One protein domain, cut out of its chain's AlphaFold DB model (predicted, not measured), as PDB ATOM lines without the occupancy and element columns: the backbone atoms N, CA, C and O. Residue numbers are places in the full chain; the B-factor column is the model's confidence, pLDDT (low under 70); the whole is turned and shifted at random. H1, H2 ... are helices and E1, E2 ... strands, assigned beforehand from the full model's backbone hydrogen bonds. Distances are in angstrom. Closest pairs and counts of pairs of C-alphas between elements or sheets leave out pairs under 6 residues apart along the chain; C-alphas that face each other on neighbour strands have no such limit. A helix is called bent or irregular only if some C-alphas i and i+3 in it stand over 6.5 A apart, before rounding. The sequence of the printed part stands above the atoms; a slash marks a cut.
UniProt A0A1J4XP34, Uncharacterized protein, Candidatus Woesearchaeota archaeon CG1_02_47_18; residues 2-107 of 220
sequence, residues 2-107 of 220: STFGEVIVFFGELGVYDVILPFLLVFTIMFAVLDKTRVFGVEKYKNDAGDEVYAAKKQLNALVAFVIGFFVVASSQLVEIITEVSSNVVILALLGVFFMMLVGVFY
ATOM      1  N   SER A   2     108.052 126.873 156.981       84.62
ATOM      2  CA  SER A   2     108.740 126.543 155.725       84.62
ATOM      3  C   SER A   2     110.121 127.192 155.711       84.62
ATOM      4  O   SER A   2     110.221 128.396 155.947       84.62
ATOM      5  N   THR A   3     111.152 126.419 155.379       82.00
ATOM      6  CA  THR A   3     112.537 126.884 155.178       82.00
ATOM      7  C   THR A   3     112.627 128.036 154.175       82.00
ATOM      8  O   THR A   3     113.504 128.884 154.278       82.00
ATOM      9  N   PHE A   4     111.682 128.125 153.237       80.31
ATOM     10  CA  PHE A   4     111.614 129.218 152.269       80.31
ATOM     11  C   PHE A   4     111.163 130.549 152.891       80.31
ATOM     12  O   PHE A   4     111.652 131.608 152.511       80.31
ATOM     13  N   GLY A   5     110.255 130.507 153.872       81.44
ATOM     14  CA  GLY A   5     109.802 131.711 154.575       81.44
ATOM     15  C   GLY A   5     110.897 132.306 155.461       81.44
ATOM     16  O   GLY A   5     111.060 133.517 155.502       81.44
ATOM     17  N   GLU A   6     111.689 131.450 156.104       84.00
ATOM     18  CA  GLU A   6     112.811 131.851 156.959       84.00
ATOM     19  C   GLU A   6     113.952 132.484 156.147       84.00
ATOM     20  O   GLU A   6     114.511 133.499 156.546       84.00
ATOM     21  N   VAL A   7     114.215 131.965 154.942       79.12
ATOM     22  CA  VAL A   7     115.170 132.561 153.997       79.12
ATOM     23  C   VAL A   7     114.696 133.932 153.501       79.12
ATOM     24  O   VAL A   7     115.504 134.851 153.425       79.12
ATOM     25  N   ILE A   8     113.404 134.117 153.203       77.69
ATOM     26  CA  ILE A   8     112.870 135.429 152.788       77.69
ATOM     27  C   ILE A   8     112.969 136.456 153.920       77.69
ATOM     28  O   ILE A   8     113.366 137.592 153.668       77.69
ATOM     29  N   VAL A   9     112.644 136.065 155.154       79.56
ATOM     30  CA  VAL A   9     112.788 136.939 156.328       79.56
ATOM     31  C   VAL A   9     114.257 137.302 156.546       79.56
ATOM     32  O   VAL A   9     114.569 138.478 156.691       79.56
ATOM     33  N   PHE A  10     115.169 136.335 156.430       75.94
ATOM     34  CA  PHE A  10     116.611 136.567 156.521       75.94
ATOM     35  C   PHE A  10     117.144 137.501 155.419       75.94
ATOM     36  O   PHE A  10     117.936 138.397 155.695       75.94
ATOM     37  N   PHE A  11     116.693 137.350 154.167       72.56
ATOM     38  CA  PHE A  11     117.045 138.271 153.076       72.56
ATOM     39  C   PHE A  11     116.463 139.680 153.285       72.56
ATOM     40  O   PHE A  11     117.101 140.663 152.907       72.56
ATOM     41  N   GLY A  12     115.279 139.783 153.893       70.81
ATOM     42  CA  GLY A  12     114.683 141.054 154.303       70.81
ATOM     43  C   GLY A  12     115.492 141.748 155.401       70.81
ATOM     44  O   GLY A  12     115.824 142.919 155.263       70.81
ATOM     45  N   GLU A  13     115.882 141.016 156.443       76.94
ATOM     46  CA  GLU A  13     116.700 141.532 157.554       76.94
ATOM     47  C   GLU A  13     118.129 141.898 157.130       76.94
ATOM     48  O   GLU A  13     118.716 142.834 157.666       76.94
ATOM     49  N   LEU A  14     118.684 141.209 156.128       71.44
ATOM     50  CA  LEU A  14     119.981 141.544 155.538       71.44
ATOM     51  C   LEU A  14     119.967 142.830 154.688       71.44
ATOM     52  O   LEU A  14     121.020 143.221 154.181       71.44
ATOM     53  N   GLY A  15     118.810 143.470 154.484       73.75
ATOM     54  CA  GLY A  15     118.705 144.677 153.655       73.75
ATOM     55  C   GLY A  15     119.010 144.410 152.180       73.75
ATOM     56  O   GLY A  15     119.479 145.285 151.454       73.75
ATOM     57  N   VAL A  16     118.777 143.180 151.711       81.56
ATOM     58  CA  VAL A  16     119.131 142.772 150.346       81.56
ATOM     59  C   VAL A  16     118.372 143.586 149.309       81.56
ATOM     60  O   VAL A  16     118.951 143.955 148.294       81.56
ATOM     61  N   TYR A  17     117.114 143.938 149.563       82.25
ATOM     62  CA  TYR A  17     116.366 144.813 148.660       82.25
ATOM     63  C   TYR A  17     116.877 146.258 148.694       82.25
ATOM     64  O   TYR A  17     117.062 146.848 147.628       82.25
ATOM     65  N   ASP A  18     117.193 146.784 149.878       82.31
ATOM     66  CA  ASP A  18     117.672 148.160 150.063       82.31
ATOM     67  C   ASP A  18     119.080 148.381 149.494       82.31
ATOM     68  O   ASP A  18     119.450 149.501 149.153       82.31
ATOM     69  N   VAL A  19     119.855 147.307 149.322       85.00
ATOM     70  CA  VAL A  19     121.207 147.342 148.754       85.00
ATOM     71  C   VAL A  19     121.233 146.904 147.288       85.00
ATOM     72  O   VAL A  19     121.772 147.615 146.439       85.00
ATOM     73  N   ILE A  20     120.656 145.743 146.953       89.00
ATOM     74  CA  ILE A  20     120.767 145.154 145.607       89.00
ATOM     75  C   ILE A  20     119.950 145.937 144.583       89.00
ATOM     76  O   ILE A  20     120.408 146.117 143.455       89.00
ATOM     77  N   LEU A  21     118.752 146.403 144.938       90.88
ATOM     78  CA  LEU A  21     117.875 147.076 143.983       90.88
ATOM     79  C   LEU A  21     118.467 148.410 143.481       90.88
ATOM     80  O   LEU A  21     118.598 148.564 142.261       90.88
ATOM     81  N   PRO A  22     118.914 149.341 144.351       89.62
ATOM     82  CA  PRO A  22     119.616 150.539 143.896       89.62
ATOM     83  C   PRO A  22     120.982 150.224 143.271       89.62
ATOM     84  O   PRO A  22     121.354 150.876 142.294       89.62
ATOM     85  N   PHE A  23     121.704 149.201 143.748       93.31
ATOM     86  CA  PHE A  23     122.954 148.758 143.123       93.31
ATOM     87  C   PHE A  23     122.757 148.363 141.657       93.31
ATOM     88  O   PHE A  23     123.451 148.884 140.785       93.31
ATOM     89  N   LEU A  24     121.805 147.469 141.368       94.50
ATOM     90  CA  LEU A  24     121.533 146.998 140.009       94.50
ATOM     91  C   LEU A  24     121.074 148.140 139.103       94.50
ATOM     92  O   LEU A  24     121.473 148.188 137.938       94.50
ATOM     93  N   LEU A  25     120.277 149.070 139.636       95.06
ATOM     94  CA  LEU A  25     119.836 150.258 138.913       95.06
ATOM     95  C   LEU A  25     121.035 151.123 138.494       95.06
ATOM     96  O   LEU A  25     121.210 151.407 137.309       95.06
ATOM     97  N   VAL A  26     121.888 151.500 139.450       95.81
ATOM     98  CA  VAL A  26     123.068 152.341 139.194       95.81
ATOM     99  C   VAL A  26     124.068 151.617 138.300       95.81
ATOM    100  O   VAL A  26     124.548 152.204 137.334       95.81
ATOM    101  N   PHE A  27     124.349 150.340 138.568       96.19
ATOM    102  CA  PHE A  27     125.231 149.508 137.753       96.19
ATOM    103  C   PHE A  27     124.770 149.470 136.296       96.19
ATOM    104  O   PHE A  27     125.564 149.730 135.395       96.19
ATOM    105  N   THR A  28     123.485 149.198 136.055       96.44
ATOM    106  CA  THR A  28     122.936 149.081 134.696       96.44
ATOM    107  C   THR A  28     122.986 150.415 133.963       96.44
ATOM    108  O   THR A  28     123.403 150.466 132.807       96.44
ATOM    109  N   ILE A  29     122.608 151.506 134.638       97.31
ATOM    110  CA  ILE A  29     122.655 152.851 134.061       97.31
ATOM    111  C   ILE A  29     124.102 153.235 133.743       97.31
ATOM    112  O   ILE A  29     124.392 153.625 132.614       97.31
ATOM    113  N   MET A  30     125.026 153.078 134.692       96.88
ATOM    114  CA  MET A  30     126.433 153.422 134.482       96.88
ATOM    115  C   MET A  30     127.075 152.554 133.404       96.88
ATOM    116  O   MET A  30     127.770 153.081 132.540       96.88
ATOM    117  N   PHE A  31     126.800 151.249 133.387       96.00
ATOM    118  CA  PHE A  31     127.281 150.358 132.336       96.00
ATOM    119  C   PHE A  31     126.776 150.800 130.959       96.00
ATOM    120  O   PHE A  31     127.577 150.950 130.037       96.00
ATOM    121  N   ALA A  32     125.476 151.079 130.825       96.12
ATOM    122  CA  ALA A  32     124.886 151.540 129.572       96.12
ATOM    123  C   ALA A  32     125.464 152.891 129.121       96.12
ATOM    124  O   ALA A  32     125.742 153.079 127.936       96.12
ATOM    125  N   VAL A  33     125.693 153.820 130.055       96.38
ATOM    126  CA  VAL A  33     126.320 155.118 129.769       96.38
ATOM    127  C   VAL A  33     127.755 154.930 129.274       96.38
ATOM    128  O   VAL A  33     128.119 155.497 128.242       96.38
ATOM    129  N   LEU A  34     128.568 154.113 129.947       94.50
ATOM    130  CA  LEU A  34     129.957 153.845 129.551       94.50
ATOM    131  C   LEU A  34     130.044 153.115 128.200       94.50
ATOM    132  O   LEU A  34     130.903 153.435 127.376       94.50
ATOM    133  N   ASP A  35     129.124 152.184 127.939       93.12
ATOM    134  CA  ASP A  35     129.045 151.450 126.673       93.12
ATOM    135  C   ASP A  35     128.607 152.354 125.510       93.12
ATOM    136  O   ASP A  35     129.210 152.335 124.434       93.12
ATOM    137  N   LYS A  36     127.616 153.229 125.742       92.44
ATOM    138  CA  LYS A  36     127.113 154.166 124.728       92.44
ATOM    139  C   LYS A  36     128.113 155.270 124.397       92.44
ATOM    140  O   LYS A  36     128.225 155.653 123.234       92.44
ATOM    141  N   THR A  37     128.821 155.780 125.403       93.44
ATOM    142  CA  THR A  37     129.796 156.871 125.238       93.44
ATOM    143  C   THR A  37     131.159 156.388 124.755       93.44
ATOM    144  O   THR A  37     131.934 157.196 124.252       93.44
ATOM    145  N   ARG A  38     131.453 155.081 124.865       90.25
ATOM    146  CA  ARG A  38     132.748 154.484 124.495       90.25
ATOM    147  C   ARG A  38     133.927 155.191 125.178       90.25
ATOM    148  O   ARG A  38     134.987 155.349 124.576       90.25
ATOM    149  N   VAL A  39     133.751 155.607 126.437       91.25
ATOM    150  CA  VAL A  39     134.719 156.465 127.152       91.25
ATOM    151  C   VAL A  39     136.104 155.819 127.295       91.25
ATOM    152  O   VAL A  39     137.118 156.505 127.296       91.25
ATOM    153  N   PHE A  40     136.153 154.487 127.353       88.75
ATOM    154  CA  PHE A  40     137.389 153.709 127.459       88.75
ATOM    155  C   PHE A  40     137.910 153.191 126.109       88.75
ATOM    156  O   PHE A  40     138.812 152.350 126.054       88.75
ATOM    157  N   GLY A  41     137.345 153.695 125.011       87.62
ATOM    158  CA  GLY A  41     137.678 153.307 123.650       87.62
ATOM    159  C   GLY A  41     136.960 152.046 123.170       87.62
ATOM    160  O   GLY A  41     136.054 151.506 123.811       87.62
ATOM    161  N   VAL A  42     137.374 151.593 121.988       88.38
ATOM    162  CA  VAL A  42     136.844 150.411 121.304       88.38
ATOM    163  C   VAL A  42     137.964 149.418 121.020       88.38
ATOM    164  O   VAL A  42     139.093 149.806 120.724       88.38
ATOM    165  N   GLU A  43     137.646 148.137 121.109       82.81
ATOM    166  CA  GLU A  43     138.486 147.031 120.675       82.81
ATOM    167  C   GLU A  43     138.040 146.545 119.298       82.81
ATOM    168  O   GLU A  43     136.851 146.547 118.959       82.81
ATOM    169  N   LYS A  44     139.030 146.158 118.493       82.44
ATOM    170  CA  LYS A  44     138.819 145.564 117.179       82.44
ATOM    171  C   LYS A  44     138.628 144.064 117.348       82.44
ATOM    172  O   LYS A  44     139.539 143.379 117.809       82.44
ATOM    173  N   TYR A  45     137.478 143.570 116.921       79.19
ATOM    174  CA  TYR A  45     137.194 142.147 116.830       79.19
ATOM    175  C   TYR A  45     137.093 141.772 115.353       79.19
ATOM    176  O   TYR A  45     136.468 142.490 114.572       79.19
ATOM    177  N   LYS A  46     137.723 140.664 114.956       78.06
ATOM    178  CA  LYS A  46     137.458 140.044 113.654       78.06
ATOM    179  C   LYS A  46     136.288 139.088 113.826       78.06
ATOM    180  O   LYS A  46     136.379 138.181 114.647       78.06
ATOM    181  N   ASN A  47     135.212 139.303 113.078       77.00
ATOM    182  CA  ASN A  47     134.127 138.327 112.999       77.00
ATOM    183  C   ASN A  47     134.529 137.139 112.110       77.00
ATOM    184  O   ASN A  47     135.452 137.251 111.304       77.00
ATOM    185  N   ASP A  48     133.785 136.033 112.201       73.81
ATOM    186  CA  ASP A  48     133.993 134.815 111.394       73.81
ATOM    187  C   ASP A  48     133.938 135.061 109.869       73.81
ATOM    188  O   ASP A  48     134.445 134.263 109.085       73.81
ATOM    189  N   ALA A  49     133.372 136.195 109.438       76.62
ATOM    190  CA  ALA A  49     133.334 136.659 108.048       76.62
ATOM    191  C   ALA A  49     134.587 137.450 107.599       76.62
ATOM    192  O   ALA A  49     134.680 137.842 106.440       76.62
ATOM    193  N   GLY A  50     135.555 137.697 108.490       74.81
ATOM    194  CA  GLY A  50     136.783 138.451 108.201       74.81
ATOM    195  C   GLY A  50     136.679 139.974 108.365       74.81
ATOM    196  O   GLY A  50     137.704 140.652 108.286       74.81
ATOM    197  N   ASP A  51     135.487 140.504 108.650       75.06
ATOM    198  CA  ASP A  51     135.248 141.938 108.843       75.06
ATOM    199  C   ASP A  51     135.714 142.440 110.223       75.06
ATOM    200  O   ASP A  51     135.491 141.791 111.252       75.06
ATOM    201  N   GLU A  52     136.339 143.626 110.252       75.94
ATOM    202  CA  GLU A  52     136.719 144.318 111.492       75.94
ATOM    203  C   GLU A  52     135.509 145.041 112.100       75.94
ATOM    204  O   GLU A  52     135.044 146.058 111.583       75.94
ATOM    205  N   VAL A  53     135.024 144.551 113.243       77.56
ATOM    206  CA  VAL A  53     133.960 145.192 114.022       77.56
ATOM    207  C   VAL A  53     134.553 145.870 115.253       77.56
ATOM    208  O   VAL A  53     135.306 145.276 116.024       77.56
ATOM    209  N   TYR A  54     134.189 147.136 115.455       73.81
ATOM    210  CA  TYR A  54     134.595 147.927 116.615       73.81
ATOM    211  C   TYR A  54     133.560 147.789 117.737       73.81
ATOM    212  O   TYR A  54     132.449 148.312 117.616       73.81
ATOM    213  N   ALA A  55     133.927 147.139 118.842       76.19
ATOM    214  CA  ALA A  55     133.082 147.024 120.032       76.19
ATOM    215  C   ALA A  55     133.712 147.747 121.227       76.19
ATOM    216  O   ALA A  55     134.930 147.845 121.331       76.19
ATOM    217  N   ALA A  56     132.899 148.290 122.134       80.19
ATOM    218  CA  ALA A  56     133.406 148.919 123.352       80.19
ATOM    219  C   ALA A  56     134.066 147.886 124.281       80.19
ATOM    220  O   ALA A  56     133.733 146.698 124.245       80.19
ATOM    221  N   LYS A  57     134.975 148.343 125.150       86.19
ATOM    222  CA  LYS A  57     135.650 147.501 126.151       86.19
ATOM    223  C   LYS A  57     134.703 147.077 127.281       86.19
ATOM    224  O   LYS A  57     134.786 147.577 128.401       86.19
ATOM    225  N   LYS A  58     133.804 146.130 127.002       86.31
ATOM    226  CA  LYS A  58     132.724 145.711 127.916       86.31
ATOM    227  C   LYS A  58     133.215 145.255 129.293       86.31
ATOM    228  O   LYS A  58     132.577 145.581 130.287       86.31
ATOM    229  N   GLN A  59     134.347 144.550 129.370       89.62
ATOM    230  CA  GLN A  59     134.909 144.085 130.648       89.62
ATOM    231  C   GLN A  59     135.339 145.254 131.543       89.62
ATOM    232  O   GLN A  59     135.070 145.259 132.742       89.62
ATOM    233  N   LEU A  60     135.956 146.276 130.947       91.56
ATOM    234  CA  LEU A  60     136.411 147.458 131.667       91.56
ATOM    235  C   LEU A  60     135.224 148.353 132.053       91.56
ATOM    236  O   LEU A  60     135.141 148.795 133.197       91.56
ATOM    237  N   ASN A  61     134.251 148.525 131.150       91.88
ATOM    238  CA  ASN A  61     132.994 149.221 131.443       91.88
ATOM    239  C   ASN A  61     132.250 148.575 132.624       91.88
ATOM    240  O   ASN A  61     131.765 149.282 133.504       91.88
ATOM    241  N   ALA A  62     132.181 147.239 132.659       93.81
ATOM    242  CA  ALA A  62     131.520 146.494 133.727       93.81
ATOM    243  C   ALA A  62     132.224 146.666 135.078       93.81
ATOM    244  O   ALA A  62     131.555 146.926 136.074       93.81
ATOM    245  N   LEU A  63     133.560 146.588 135.117       95.69
ATOM    246  CA  LEU A  63     134.329 146.783 136.350       95.69
ATOM    247  C   LEU A  63     134.107 148.187 136.924       95.69
ATOM    248  O   LEU A  63     133.824 148.339 138.110       95.69
ATOM    249  N   VAL A  64     134.181 149.216 136.078       95.81
ATOM    250  CA  VAL A  64     134.004 150.604 136.521       95.81
ATOM    251  C   VAL A  64     132.571 150.858 136.992       95.81
ATOM    252  O   VAL A  64     132.377 151.419 138.069       95.81
ATOM    253  N   ALA A  65     131.561 150.410 136.239       95.38
ATOM    254  CA  ALA A  65     130.158 150.540 136.640       95.38
ATOM    255  C   ALA A  65     129.859 149.809 137.960       95.38
ATOM    256  O   ALA A  65     129.092 150.312 138.779       95.38
ATOM    257  N   PHE A  66     130.489 148.654 138.185       95.88
ATOM    258  CA  PHE A  66     130.374 147.890 139.424       95.88
ATOM    259  C   PHE A  66     130.921 148.678 140.620       95.88
ATOM    260  O   PHE A  66     130.206 148.866 141.601       95.88
ATOM    261  N   VAL A  67     132.145 149.214 140.521       96.38
ATOM    262  CA  VAL A  67     132.761 150.023 141.593       96.38
ATOM    263  C   VAL A  67     131.927 151.269 141.905       96.38
ATOM    264  O   VAL A  67     131.686 151.575 143.071       96.38
ATOM    265  N   ILE A  68     131.428 151.962 140.876       95.25
ATOM    266  CA  ILE A  68     130.560 153.134 141.057       95.25
ATOM    267  C   ILE A  68     129.240 152.741 141.733       95.25
ATOM    268  O   ILE A  68     128.795 153.441 142.641       95.25
ATOM    269  N   GLY A  69     128.643 151.610 141.343       93.56
ATOM    270  CA  GLY A  69     127.443 151.071 141.983       93.56
ATOM    271  C   GLY A  69     127.620 150.882 143.491       93.56
ATOM    272  O   GLY A  69     126.771 151.325 144.263       93.56
ATOM    273  N   PHE A  70     128.748 150.314 143.928       91.00
ATOM    274  CA  PHE A  70     129.045 150.166 145.359       91.00
ATOM    275  C   PHE A  70     129.260 151.497 146.076       91.00
ATOM    276  O   PHE A  70     128.799 151.645 147.206       91.00
ATOM    277  N   PHE A  71     129.915 152.476 145.446       93.06
ATOM    278  CA  PHE A  71     130.078 153.793 146.065       93.06
ATOM    279  C   PHE A  71     128.747 154.502 146.300       93.06
ATOM    280  O   PHE A  71     128.575 155.132 147.341       93.06
ATOM    281  N   VAL A  72     127.791 154.374 145.378       92.25
ATOM    282  CA  VAL A  72     126.467 154.985 145.553       92.25
ATOM    283  C   VAL A  72     125.705 154.337 146.708       92.25
ATOM    284  O   VAL A  72     125.165 155.053 147.546       92.25
ATOM    285  N   VAL A  73     125.719 153.005 146.804       90.25
ATOM    286  CA  VAL A  73     125.098 152.280 147.927       90.25
ATOM    287  C   VAL A  73     125.762 152.630 149.259       90.25
ATOM    288  O   VAL A  73     125.084 152.907 150.239       90.25
ATOM    289  N   ALA A  74     127.095 152.659 149.316       88.38
ATOM    290  CA  ALA A  74     127.795 153.037 150.541       88.38
ATOM    291  C   ALA A  74     127.473 154.487 150.951       88.38
ATOM    292  O   ALA A  74     127.363 154.799 152.136       88.38
ATOM    293  N   SER A  75     127.284 155.377 149.973       89.62
ATOM    294  CA  SER A  75     126.926 156.770 150.225       89.62
ATOM    295  C   SER A  75     125.476 156.951 150.681       89.62
ATOM    296  O   SER A  75     125.209 157.930 151.377       89.62
ATOM    297  N   SER A  76     124.536 156.072 150.311       85.81
ATOM    298  CA  SER A  76     123.120 156.254 150.662       85.81
ATOM    299  C   SER A  76     122.879 156.153 152.169       85.81
ATOM    300  O   SER A  76     122.093 156.931 152.698       85.81
ATOM    301  N   GLN A  77     123.627 155.293 152.870       82.19
ATOM    302  CA  GLN A  77     123.559 155.160 154.333       82.19
ATOM    303  C   GLN A  77     123.964 156.455 155.049       82.19
ATOM    304  O   GLN A  77     123.302 156.902 155.981       82.19
ATOM    305  N   LEU A  78     125.038 157.105 154.591       85.25
ATOM    306  CA  LEU A  78     125.457 158.388 155.159       85.25
ATOM    307  C   LEU A  78     124.425 159.488 154.882       85.25
ATOM    308  O   LEU A  78     124.162 160.315 155.754       85.25
ATOM    309  N   VAL A  79     123.823 159.496 153.689       86.94
ATOM    310  CA  VAL A  79     122.783 160.470 153.323       86.94
ATOM    311  C   VAL A  79     121.524 160.293 154.175       86.94
ATOM    312  O   VAL A  79     120.937 161.293 154.594       86.94
ATOM    313  N   GLU A  80     121.132 159.056 154.475       85.56
ATOM    314  CA  GLU A  80     120.006 158.746 155.362       85.56
ATOM    315  C   GLU A  80     120.229 159.315 156.768       85.56
ATOM    316  O   GLU A  80     119.423 160.121 157.237       85.56
ATOM    317  N   ILE A  81     121.381 159.015 157.378       84.38
ATOM    318  CA  ILE A  81     121.752 159.519 158.710       84.38
ATOM    319  C   ILE A  81     121.752 161.053 158.737       84.38
ATOM    320  O   ILE A  81     121.220 161.673 159.659       84.38
ATOM    321  N   ILE A  82     122.330 161.695 157.717       87.50
ATOM    322  CA  ILE A  82     122.365 163.162 157.630       87.50
ATOM    323  C   ILE A  82     120.949 163.735 157.533       87.50
ATOM    324  O   ILE A  82     120.650 164.741 158.179       87.50
ATOM    325  N   THR A  83     120.074 163.110 156.747       89.94
ATOM    326  CA  THR A  83     118.695 163.576 156.551       89.94
ATOM    327  C   THR A  83     117.880 163.448 157.833       89.94
ATOM    328  O   THR A  83     117.150 164.377 158.194       89.94
ATOM    329  N   GLU A  84     118.044 162.344 158.559       86.62
ATOM    330  CA  GLU A  84     117.400 162.126 159.852       86.62
ATOM    331  C   GLU A  84     117.853 163.172 160.880       86.62
ATOM    332  O   GLU A  84     117.032 163.885 161.467       86.62
ATOM    333  N   VAL A  85     119.169 163.343 161.043       84.31
ATOM    334  CA  VAL A  85     119.737 164.318 161.985       84.31
ATOM    335  C   VAL A  85     119.324 165.741 161.613       84.31
ATOM    336  O   VAL A  85     118.896 166.503 162.480       84.31
ATOM    337  N   SER A  86     119.391 166.102 160.330       85.56
ATOM    338  CA  SER A  86     118.985 167.425 159.848       85.56
ATOM    339  C   SER A  86     117.513 167.704 160.144       85.56
ATOM    340  O   SER A  86     117.175 168.803 160.581       85.56
ATOM    341  N   SER A  87     116.634 166.721 159.938       88.69
ATOM    342  CA  SER A  87     115.200 166.871 160.208       88.69
ATOM    343  C   SER A  87     114.943 167.146 161.691       88.69
ATOM    344  O   SER A  87     114.215 168.080 162.033       88.69
ATOM    345  N   ASN A  88     115.617 166.413 162.578       79.94
ATOM    346  CA  ASN A  88     115.514 166.618 164.023       79.94
ATOM    347  C   ASN A  88     116.056 167.988 164.463       79.94
ATOM    348  O   ASN A  88     115.435 168.665 165.283       79.94
ATOM    349  N   VAL A  89     117.175 168.438 163.888       86.25
ATOM    350  CA  VAL A  89     117.745 169.768 164.165       86.25
ATOM    351  C   VAL A  89     116.800 170.887 163.719       86.25
ATOM    352  O   VAL A  89     116.623 171.861 164.449       86.25
ATOM    353  N   VAL A  90     116.150 170.752 162.560       89.31
ATOM    354  CA  VAL A  90     115.169 171.738 162.074       89.31
ATOM    355  C   VAL A  90     113.954 171.813 162.999       89.31
ATOM    356  O   VAL A  90     113.522 172.913 163.350       89.31
ATOM    357  N   ILE A  91     113.430 170.667 163.449       84.81
ATOM    358  CA  ILE A  91     112.325 170.619 164.420       84.81
ATOM    359  C   ILE A  91     112.736 171.302 165.731       84.81
ATOM    360  O   ILE A  91     111.981 172.115 166.267       84.81
ATOM    361  N   LEU A  92     113.948 171.026 166.220       80.88
ATOM    362  CA  LEU A  92     114.490 171.643 167.427       80.88
ATOM    363  C   LEU A  92     114.609 173.168 167.292       80.88
ATOM    364  O   LEU A  92     114.237 173.901 168.209       80.88
ATOM    365  N   ALA A  93     115.089 173.655 166.145       84.62
ATOM    366  CA  ALA A  93     115.201 175.082 165.864       84.62
ATOM    367  C   ALA A  93     113.825 175.768 165.824       84.62
ATOM    368  O   ALA A  93     113.642 176.809 166.459       84.62
ATOM    369  N   LEU A  94     112.842 175.168 165.142       85.88
ATOM    370  CA  LEU A  94     111.472 175.686 165.084       85.88
ATOM    371  C   LEU A  94     110.844 175.760 166.483       85.88
ATOM    372  O   LEU A  94     110.221 176.760 166.840       85.88
ATOM    373  N   LEU A  95     111.065 174.730 167.301       78.38
ATOM    374  CA  LEU A  95     110.620 174.707 168.690       78.38
ATOM    375  C   LEU A  95     111.287 175.817 169.507       78.38
ATOM    376  O   LEU A  95     110.597 176.515 170.244       78.38
ATOM    377  N   GLY A  96     112.596 176.033 169.349       82.38
ATOM    378  CA  GLY A  96     113.310 177.132 170.002       82.38
ATOM    379  C   GLY A  96     112.706 178.502 169.679       82.38
ATOM    380  O   GLY A  96     112.522 179.328 170.575       82.38
ATOM    381  N   VAL A  97     112.311 178.718 168.422       88.75
ATOM    382  CA  VAL A  97     111.616 179.940 167.989       88.75
ATOM    383  C   VAL A  97     110.233 180.058 168.637       88.75
ATOM    384  O   VAL A  97     109.892 181.116 169.169       88.75
ATOM    385  N   PHE A  98     109.442 178.981 168.664       81.00
ATOM    386  CA  PHE A  98     108.134 178.970 169.335       81.00
ATOM    387  C   PHE A  98     108.241 179.197 170.843       81.00
ATOM    388  O   PHE A  98     107.433 179.931 171.412       81.00
ATOM    389  N   PHE A  99     109.261 178.634 171.485       78.12
ATOM    390  CA  PHE A  99     109.545 178.865 172.893       78.12
ATOM    391  C   PHE A  99     109.895 180.331 173.164       78.12
ATOM    392  O   PHE A  99     109.311 180.927 174.067       78.12
ATOM    393  N   MET A 100     110.784 180.939 172.368       81.12
ATOM    394  CA  MET A 100     111.103 182.363 172.519       81.12
ATOM    395  C   MET A 100     109.877 183.256 172.316       81.12
ATOM    396  O   MET A 100     109.697 184.208 173.073       81.12
ATOM    397  N   MET A 101     109.000 182.936 171.358       84.94
ATOM    398  CA  MET A 101     107.739 183.665 171.191       84.94
ATOM    399  C   MET A 101     106.821 183.508 172.403       84.94
ATOM    400  O   MET A 101     106.263 184.493 172.874       84.94
ATOM    401  N   LEU A 102     106.691 182.298 172.947       79.75
ATOM    402  CA  LEU A 102     105.851 182.043 174.113       79.75
ATOM    403  C   LEU A 102     106.367 182.793 175.348       79.75
ATOM    404  O   LEU A 102     105.591 183.455 176.032       79.75
ATOM    405  N   VAL A 103     107.678 182.753 175.604       75.00
ATOM    406  CA  VAL A 103     108.305 183.540 176.678       75.00
ATOM    407  C   VAL A 103     108.074 185.036 176.452       75.00
ATOM    408  O   VAL A 103     107.696 185.730 177.391       75.00
ATOM    409  N   GLY A 104     108.214 185.521 175.215       79.38
ATOM    410  CA  GLY A 104     107.941 186.917 174.867       79.38
ATOM    411  C   GLY A 104     106.481 187.346 175.068       79.38
ATOM    412  O   GLY A 104     106.232 188.510 175.352       79.38
ATOM    413  N   VAL A 105     105.515 186.426 174.964       81.94
ATOM    414  CA  VAL A 105     104.089 186.717 175.215       81.94
ATOM    415  C   VAL A 105     103.774 186.822 176.711       81.94
ATOM    416  O   VAL A 105     102.895 187.591 177.094       81.94
ATOM    417  N   PHE A 106     104.466 186.064 177.567       72.88
ATOM    418  CA  PHE A 106     104.176 186.023 179.006       72.88
ATOM    419  C   PHE A 106     105.056 186.946 179.862       72.88
ATOM    420  O   PHE A 106     104.654 187.276 180.978       72.88
ATOM    421  N   TYR A 107     106.230 187.365 179.377       71.50
ATOM    422  CA  TYR A 107     107.165 188.213 180.124       71.50
ATOM    423  C   TYR A 107     107.427 189.536 179.412       71.50
ATOM    424  O   TYR A 107     107.868 189.566 178.266       71.50
TER     425      TYR A 107
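This is residues 2 to 107 of the 220 residues of an uncharacterized protein of Candidatus Woesearchaeota archaeon CG1_02_47_18 (UniProt A0A1J4XP34). One very long helix, H3, makes the long axis of an extended shape, and a shorter helix, H2, crosses its first part at a steep angle; a small hairpin of two strands, E1 and E2, lies beyond that crossing at one end. Residues 78 to 107, nearly all in H3, stick out as a long bare arm at the other end, and H1 sticks out from the start of H2 as a shorter arm, with residues 2 to 7 and 9 to 15 free. The printed part has 106 residues with three named helices and two named strands, in the order H1, H2, E1, E2, H3; the sheet, E1 - E2, is antiparallel, and the class is mostly helix. The whole is extended, with a radius of gyration of the C-alphas of 25.3 A and spans of 92 by 45 by 14 A.

H1, residues 3 to 13, and H2, residues 16 to 37, are close but not clearly touching; their closest C-alphas, those of Phe 11 and Tyr 17, are 7.9 A apart. They run the same way at a steep tilt of 69.5 degrees, only just short of about perpendicular. E1, residues 42 to 46, and E2, residues 52 to 56, form an antiparallel hairpin, their directions at 145 degrees. N 43 and O 55 at 2.7 A, and N 53 and O 45 at 2.8 A, are within hydrogen-bond range. The closest C-alphas of H2 and E2, those of Asp 35 and Ala 56, are 6.0 A apart. H3, residues 58 to 106, touches H2 with residues 58 to 73 alone; the closest C-alphas, those of Phe 27 and Gly 69, are 5.0 A apart. The two helices run opposite ways at a steep tilt of 57 degrees. H1 and H3 are apart, and so are E1 and H3. Every O i to N i+4 pair is within hydrogen-bond range in H1, against 17 of 18 in H2 and 43 of 45 in H3.

H1 begins at C-alpha 3, at (112.537, 126.884, 155.178), and measures 15.4 A from first to last C-alpha. H2 measures 30.7 A and is neither bent nor irregular, but only just: C-alphas 18 and 21 are 6.2 A apart. E1 begins at C-alpha 42, at (136.844, 150.411, 121.304); E1 and E2 have five residues each. H3 measures 71.1 A and ends at C-alpha 106, at (104.176, 186.023, 179.006); it too is neither bent nor irregular, but only just, with C-alphas 74 and 77 6.1 A apart.

The two C-alphas farthest apart, those of Ala 49 and Tyr 107, are 92.4 A apart. The printed part has no cut, and its four links are tight. The mean pLDDT of the printed part is 85.5, and no printed residue is under 70.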